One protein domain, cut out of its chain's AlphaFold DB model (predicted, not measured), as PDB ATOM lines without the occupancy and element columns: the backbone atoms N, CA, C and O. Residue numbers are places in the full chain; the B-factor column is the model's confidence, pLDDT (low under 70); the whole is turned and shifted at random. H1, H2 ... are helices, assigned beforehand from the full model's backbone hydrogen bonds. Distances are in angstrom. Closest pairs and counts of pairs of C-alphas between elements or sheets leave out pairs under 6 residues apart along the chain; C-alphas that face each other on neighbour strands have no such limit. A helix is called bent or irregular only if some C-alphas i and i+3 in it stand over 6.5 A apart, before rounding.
ATOM      1  N   ASP A   6     129.246 159.846 175.525       69.31
ATOM      2  CA  ASP A   6     128.769 159.288 174.264       69.31
ATOM      3  C   ASP A   6     128.986 160.191 173.030       69.31
ATOM      4  O   ASP A   6     129.488 159.725 172.012       69.31
ATOM      5  N   GLN A   7     128.734 161.503 173.119       75.56
ATOM      6  CA  GLN A   7     128.981 162.435 172.007       75.56
ATOM      7  C   GLN A   7     130.477 162.607 171.726       75.56
ATOM      8  O   GLN A   7     130.898 162.617 170.571       75.56
ATOM      9  N   LEU A   8     131.301 162.692 172.777       71.75
ATOM     10  CA  LEU A   8     132.759 162.743 172.631       71.75
ATOM     11  C   LEU A   8     133.299 161.449 172.017       71.75
ATOM     12  O   LEU A   8     134.170 161.492 171.146       71.75
ATOM     13  N   LYS A   9     132.742 160.303 172.423       73.31
ATOM     14  CA  LYS A   9     133.040 159.000 171.828       73.31
ATOM     15  C   LYS A   9     132.643 158.968 170.352       73.31
ATOM     16  O   LYS A   9     133.466 158.581 169.530       73.31
ATOM     17  N   ALA A  10     131.447 159.434 169.997       78.69
ATOM     18  CA  ALA A  10     130.978 159.484 168.615       78.69
ATOM     19  C   ALA A  10     131.875 160.366 167.728       78.69
ATOM     20  O   ALA A  10     132.264 159.946 166.638       78.69
ATOM     21  N   ILE A  11     132.280 161.547 168.207       81.44
ATOM     22  CA  ILE A  11     133.199 162.440 167.483       81.44
ATOM     23  C   ILE A  11     134.567 161.775 167.297       81.44
ATOM     24  O   ILE A  11     135.114 161.782 166.192       81.44
ATOM     25  N   TYR A  12     135.109 161.164 168.353       77.62
ATOM     26  CA  TYR A  12     136.390 160.467 168.273       77.62
ATOM     27  C   TYR A  12     136.347 159.305 167.275       77.62
ATOM     28  O   TYR A  12     137.216 159.216 166.408       77.62
ATOM     29  N   LEU A  13     135.316 158.459 167.349       77.94
ATOM     30  CA  LEU A  13     135.134 157.314 166.455       77.94
ATOM     31  C   LEU A  13     134.920 157.732 164.994       77.94
ATOM     32  O   LEU A  13     135.411 157.054 164.099       77.94
ATOM     33  N   THR A  14     134.219 158.841 164.748       79.56
ATOM     34  CA  THR A  14     133.823 159.249 163.388       79.56
ATOM     35  C   THR A  14     134.887 160.091 162.687       79.56
ATOM     36  O   THR A  14     135.084 159.953 161.484       79.56
ATOM     37  N   PHE A  15     135.594 160.963 163.411       78.62
ATOM     38  CA  PHE A  15     136.501 161.938 162.789       78.62
ATOM     39  C   PHE A  15     137.977 161.671 163.061       78.62
ATOM     40  O   PHE A  15     138.808 161.919 162.185       78.62
ATOM     41  N   ILE A  16     138.314 161.190 164.259       77.75
ATOM     42  CA  ILE A  16     139.709 161.063 164.697       77.75
ATOM     43  C   ILE A  16     140.230 159.655 164.405       77.75
ATOM     44  O   ILE A  16     141.280 159.520 163.780       77.75
ATOM     45  N   LEU A  17     139.476 158.615 164.773       79.44
ATOM     46  CA  LEU A  17     139.883 157.222 164.597       79.44
ATOM     47  C   LEU A  17     140.164 156.841 163.130       79.44
ATOM     48  O   LEU A  17     141.208 156.237 162.896       79.44
ATOM     49  N   LEU A  25     148.154 152.961 158.751       69.50
ATOM     50  CA  LEU A  25     148.231 152.032 157.619       69.50
ATOM     51  C   LEU A  25     149.169 152.540 156.514       69.50
ATOM     52  O   LEU A  25     149.952 151.777 155.965       69.50
ATOM     53  N   VAL A  26     149.094 153.833 156.185       72.00
ATOM     54  CA  VAL A  26     149.899 154.454 155.121       72.00
ATOM     55  C   VAL A  26     151.358 154.588 155.524       72.00
ATOM     56  O   VAL A  26     152.241 154.499 154.674       72.00
ATOM     57  N   TRP A  27     151.628 154.818 156.808       66.69
ATOM     58  CA  TRP A  27     152.989 155.025 157.282       66.69
ATOM     59  C   TRP A  27     153.577 153.807 157.988       66.69
ATOM     60  O   TRP A  27     154.727 153.872 158.399       66.69
ATOM     61  N   SER A  28     152.869 152.686 158.122       67.62
ATOM     62  CA  SER A  28     153.347 151.538 158.906       67.62
ATOM     63  C   SER A  28     154.728 151.018 158.511       67.62
ATOM     64  O   SER A  28     155.532 150.726 159.393       67.62
ATOM     65  N   SER A  29     155.037 150.964 157.212       68.19
ATOM     66  CA  SER A  29     156.347 150.548 156.688       68.19
ATOM     67  C   SER A  29     157.438 151.615 156.825       68.19
ATOM     68  O   SER A  29     158.616 151.322 156.637       68.19
ATOM     69  N   SER A  30     157.056 152.861 157.102       69.62
ATOM     70  CA  SER A  30     157.946 154.026 157.180       69.62
ATOM     71  C   SER A  30     158.059 154.605 158.593       69.62
ATOM     72  O   SER A  30     158.891 155.479 158.828       69.62
ATOM     73  N   LEU A  31     157.239 154.136 159.535       69.69
ATOM     74  CA  LEU A  31     157.255 154.560 160.928       69.69
ATOM     75  C   LEU A  31     158.290 153.752 161.702       69.69
ATOM     76  O   LEU A  31     158.207 152.532 161.819       69.69
ATOM     77  N   THR A  32     159.225 154.462 162.317       79.06
ATOM     78  CA  THR A  32     160.060 153.906 163.383       79.06
ATOM     79  C   THR A  32     159.191 153.514 164.583       79.06
ATOM     80  O   THR A  32     158.131 154.106 164.816       79.06
ATOM     81  N   SER A  33     159.649 152.561 165.401       76.88
ATOM     82  CA  SER A  33     158.941 152.151 166.628       76.88
ATOM     83  C   SER A  33     158.606 153.338 167.543       76.88
ATOM     84  O   SER A  33     157.545 153.367 168.161       76.88
ATOM     85  N   THR A  34     159.456 154.367 167.570       80.38
ATOM     86  CA  THR A  34     159.209 155.618 168.301       80.38
ATOM     87  C   THR A  34     157.993 156.376 167.765       80.38
ATOM     88  O   THR A  34     157.171 156.854 168.543       80.38
ATOM     89  N   GLN A  35     157.840 156.476 166.444       78.19
ATOM     90  CA  GLN A  35     156.704 157.174 165.836       78.19
ATOM     91  C   GLN A  35     155.403 156.367 165.972       78.19
ATOM     92  O   GLN A  35     154.345 156.953 166.198       78.19
ATOM     93  N   GLN A  36     155.474 155.032 165.926       77.31
ATOM     94  CA  GLN A  36     154.329 154.174 166.264       77.31
ATOM     95  C   GLN A  36     153.880 154.396 167.715       77.31
ATOM     96  O   GLN A  36     152.688 154.548 167.982       77.31
ATOM     97  N   GLN A  37     154.829 154.507 168.649       82.25
ATOM     98  CA  GLN A  37     154.522 154.786 170.051       82.25
ATOM     99  C   GLN A  37     153.850 156.154 170.237       82.25
ATOM    100  O   GLN A  37     152.902 156.259 171.015       82.25
ATOM    101  N   GLN A  38     154.289 157.176 169.494       84.44
ATOM    102  CA  GLN A  38     153.675 158.508 169.512       84.44
ATOM    103  C   GLN A  38     152.230 158.495 168.994       84.44
ATOM    104  O   GLN A  38     151.370 159.158 169.571       84.44
ATOM    105  N   LEU A  39     151.937 157.720 167.943       81.69
ATOM    106  CA  LEU A  39     150.566 157.533 167.457       81.69
ATOM    107  C   LEU A  39     149.690 156.830 168.503       81.69
ATOM    108  O   LEU A  39     148.564 157.258 168.763       81.69
ATOM    109  N   GLU A  40     150.223 155.803 169.165       85.88
ATOM    110  CA  GLU A  40     149.525 155.108 170.248       85.88
ATOM    111  C   GLU A  40     149.256 156.048 171.439       85.88
ATOM    112  O   GLU A  40     148.196 155.989 172.065       85.88
ATOM    113  N   ASP A  41     150.171 156.972 171.740       88.38
ATOM    114  CA  ASP A  41     149.986 157.966 172.802       88.38
ATOM    115  C   ASP A  41     148.870 158.973 172.484       88.38
ATOM    116  O   ASP A  41     148.159 159.407 173.397       88.38
ATOM    117  N   VAL A  42     148.634 159.289 171.204       86.69
ATOM    118  CA  VAL A  42     147.459 160.072 170.782       86.69
ATOM    119  C   VAL A  42     146.172 159.313 171.104       86.69
ATOM    120  O   VAL A  42     145.255 159.889 171.699       86.69
ATOM    121  N   GLN A  43     146.117 158.015 170.796       86.06
ATOM    122  CA  GLN A  43     144.965 157.173 171.122       86.06
ATOM    123  C   GLN A  43     144.744 157.065 172.639       86.06
ATOM    124  O   GLN A  43     143.613 157.234 173.107       86.06
ATOM    125  N   LYS A  44     145.804 156.874 173.435       89.94
ATOM    126  CA  LYS A  44     145.727 156.886 174.911       89.94
ATOM    127  C   LYS A  44     145.173 158.206 175.437       89.94
ATOM    128  O   LYS A  44     144.299 158.214 176.308       89.94
ATOM    129  N   ARG A  45     145.663 159.333 174.913       89.62
ATOM    130  CA  ARG A  45     145.223 160.667 175.336       89.62
ATOM    131  C   ARG A  45     143.752 160.895 175.010       89.62
ATOM    132  O   ARG A  45     143.024 161.397 175.861       89.62
ATOM    133  N   ALA A  46     143.300 160.469 173.835       85.50
ATOM    134  CA  ALA A  46     141.892 160.536 173.472       85.50
ATOM    135  C   ALA A  46     141.016 159.657 174.373       85.50
ATOM    136  O   ALA A  46     140.006 160.131 174.886       85.50
ATOM    137  N   CYS A  47     141.440 158.422 174.659       86.88
ATOM    138  CA  CYS A  47     140.750 157.540 175.603       86.88
ATOM    139  C   CYS A  47     140.595 158.185 176.988       86.88
ATOM    140  O   CYS A  47     139.527 158.105 177.596       86.88
ATOM    141  N   ARG A  48     141.639 158.870 177.473       88.12
ATOM    142  CA  ARG A  48     141.615 159.592 178.750       88.12
ATOM    143  C   ARG A  48     140.664 160.786 178.735       88.12
ATOM    144  O   ARG A  48     139.994 161.025 179.732       88.12
ATOM    145  N   ILE A  49     140.578 161.512 177.620       86.50
ATOM    146  CA  ILE A  49     139.631 162.627 177.457       86.50
ATOM    147  C   ILE A  49     138.189 162.113 177.426       86.50
ATOM    148  O   ILE A  49     137.330 162.680 178.094       86.50
ATOM    149  N   ILE A  50     137.926 161.033 176.686       83.00
ATOM    150  CA  ILE A  50     136.580 160.465 176.536       83.00
ATOM    151  C   ILE A  50     136.092 159.892 177.868       83.00
ATOM    152  O   ILE A  50     134.984 160.196 178.297       83.00
ATOM    153  N   LEU A  51     136.910 159.079 178.538       84.25
ATOM    154  CA  LEU A  51     136.507 158.407 179.776       84.25
ATOM    155  C   LEU A  51     136.612 159.304 181.012       84.25
ATOM    156  O   LEU A  51     135.934 159.045 182.005       84.25
ATOM    157  N   GLY A  52     137.440 160.352 180.971       89.00
ATOM    158  CA  GLY A  52     137.595 161.302 182.067       89.00
ATOM    159  C   GLY A  52     137.887 160.592 183.401       89.00
ATOM    160  O   GLY A  52     138.874 159.856 183.479       89.00
ATOM    161  N   PRO A  53     137.045 160.755 184.443       87.81
ATOM    162  CA  PRO A  53     137.218 160.082 185.736       87.81
ATOM    163  C   PRO A  53     137.130 158.550 185.678       87.81
ATOM    164  O   PRO A  53     137.666 157.878 186.550       87.81
ATOM    165  N   ALA A  54     136.463 157.991 184.662       84.19
ATOM    166  CA  ALA A  54     136.339 156.545 184.471       84.19
ATOM    167  C   ALA A  54     137.574 155.922 183.790       84.19
ATOM    168  O   ALA A  54     137.625 154.708 183.578       84.19
ATOM    169  N   TYR A  55     138.575 156.732 183.423       90.00
ATOM    170  CA  TYR A  55     139.828 156.231 182.870       90.00
ATOM    171  C   TYR A  55     140.676 155.580 183.969       90.00
ATOM    172  O   TYR A  55     141.227 156.263 184.830       90.00
ATOM    173  N   THR A  56     140.827 154.260 183.906       90.50
ATOM    174  CA  THR A  56     141.658 153.486 184.841       90.50
ATOM    175  C   THR A  56     143.006 153.135 184.224       90.50
ATOM    176  O   THR A  56     144.059 153.532 184.713       90.50
ATOM    177  N   ASN A  57     142.982 152.409 183.113       91.88
ATOM    178  CA  ASN A  57     144.160 152.029 182.350       91.88
ATOM    179  C   ASN A  57     143.810 151.915 180.864       91.88
ATOM    180  O   ASN A  57     142.637 151.870 180.485       91.88
ATOM    181  N   TYR A  58     144.840 151.862 180.020       88.06
ATOM    182  CA  TYR A  58     144.649 151.874 178.576       88.06
ATOM    183  C   TYR A  58     143.899 150.639 178.060       88.06
ATOM    184  O   TYR A  58     142.976 150.788 177.269       88.06
ATOM    185  N   GLY A  59     144.211 149.438 178.560       87.25
ATOM    186  CA  GLY A  59     143.508 148.211 178.166       87.25
ATOM    187  C   GLY A  59     142.018 148.249 178.514       87.25
ATOM    188  O   GLY A  59     141.172 147.961 177.675       87.25
ATOM    189  N   HIS A  60     141.681 148.704 179.721       88.69
ATOM    190  CA  HIS A  60     140.294 148.897 180.140       88.69
ATOM    191  C   HIS A  60     139.580 149.946 179.279       88.69
ATOM    192  O   HIS A  60     138.412 149.776 178.927       88.69
ATOM    193  N   ALA A  61     140.285 151.014 178.902       88.06
ATOM    194  CA  ALA A  61     139.741 152.036 178.026       88.06
ATOM    195  C   ALA A  61     139.451 151.509 176.616       88.06
ATOM    196  O   ALA A  61     138.394 151.813 176.067       88.06
ATOM    197  N   LEU A  62     140.342 150.681 176.063       87.44
ATOM    198  CA  LEU A  62     140.130 150.005 174.784       87.44
ATOM    199  C   LEU A  62     138.875 149.133 174.825       87.44
ATOM    200  O   LEU A  62     137.999 149.302 173.982       87.44
ATOM    201  N   THR A  63     138.727 148.287 175.846       87.38
ATOM    202  CA  THR A  63     137.536 147.440 176.015       87.38
ATOM    203  C   THR A  63     136.265 148.276 176.175       87.38
ATOM    204  O   THR A  63     135.270 148.034 175.499       87.38
ATOM    205  N   THR A  64     136.301 149.320 177.007       84.00
ATOM    206  CA  THR A  64     135.143 150.202 177.262       84.00
ATOM    207  C   THR A  64     134.722 150.982 176.009       84.00
ATOM    208  O   THR A  64     133.539 151.258 175.773       84.00
ATOM    209  N   LEU A  65     135.691 151.358 175.175       82.00
ATOM    210  CA  LEU A  65     135.454 152.093 173.938       82.00
ATOM    211  C   LEU A  65     135.278 151.179 172.714       82.00
ATOM    212  O   LEU A  65     134.964 151.705 171.650       82.00
ATOM    213  N   ASN A  66     135.386 149.852 172.874       83.19
ATOM    214  CA  ASN A  66     135.434 148.862 171.788       83.19
ATOM    215  C   ASN A  66     136.497 149.201 170.723       83.19
ATOM    216  O   ASN A  66     136.254 149.145 169.518       83.19
TER     217      ASN A  66
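Overview. This is residues 6 to 17 and 25 to 66 of the 74 residues of an uncharacterized protein of Portunus trituberculatus (UniProt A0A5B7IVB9). One long helix, H2, makes the long axis, and two shorter helices, H1 and H3, stand at different sides of its last part; H3 packs across it steeply, while H1 runs loosely alongside it. The first part of H2 runs on beyond these contacts, with the stretch of residues 25 to 32 at its far end. The printed part has 54 residues with three named helices, in the order H1, H2, H3, and no named strand; the class is all helix. The whole is only just loose, close to compact, with a radius of gyration of the C-alphas of 12.3 A, and only just elongated, spanning 34 by 23 by 15 A.

Along the chain. H2, residues 33 to 54, is 29.1 A long and begins with C-alpha 33 at (158.941, 152.151, 166.628). It has a kink of 49 degrees near residue 48 and is irregular, with C-alphas 50 and 53 9.2 A apart. H1, residues 6 to 17, is 14.9 A long, with C-alpha 6 at (128.769, 159.288, 174.264); it is only just irregular, with C-alphas 14 and 17 6.50 A apart. H3, residues 58 to 65, is 10.3 A long and ends with C-alpha 65 at (135.454, 152.093, 173.938).

Arrangement. H2 touches H3 with residues 44 to 51 alone, at a steep tilt of 59 degrees, the same way; the closest C-alphas, of Cys 47 and Ala 61, are 6.1 A apart. H1 and H2 only just touch, with 3 pairs of C-alphas within 8 A, through residues 8 to 12 of H1 and 46 to 50 of H2 alone. Their closest C-alphas, of Leu 8 and Ile 50, are 5.9 A apart, and they run opposite ways at a shallow tilt of 12 degrees. H1 and H3 are close but not clearly touching; their closest C-alphas, of Lys 9 and Leu 65, are 7.6 A apart. Every O i to N i+4 pair is within hydrogen-bond range in H3, against 7 of 8 in H1 and 16 of 18 in H2.

Size, cuts and confidence. The two C-alphas farthest apart, of Ser 29 and Pro 53, are 36.1 A apart. Residues 18 to 24 are not printed, and C-alphas 17 and 25 across the cut are 12.1 A apart. H2 to H3 is a tight link of 3 residues. The mean pLDDT of the printed part is 81.4; residues 6, 25 and 27 to 31 are under 70.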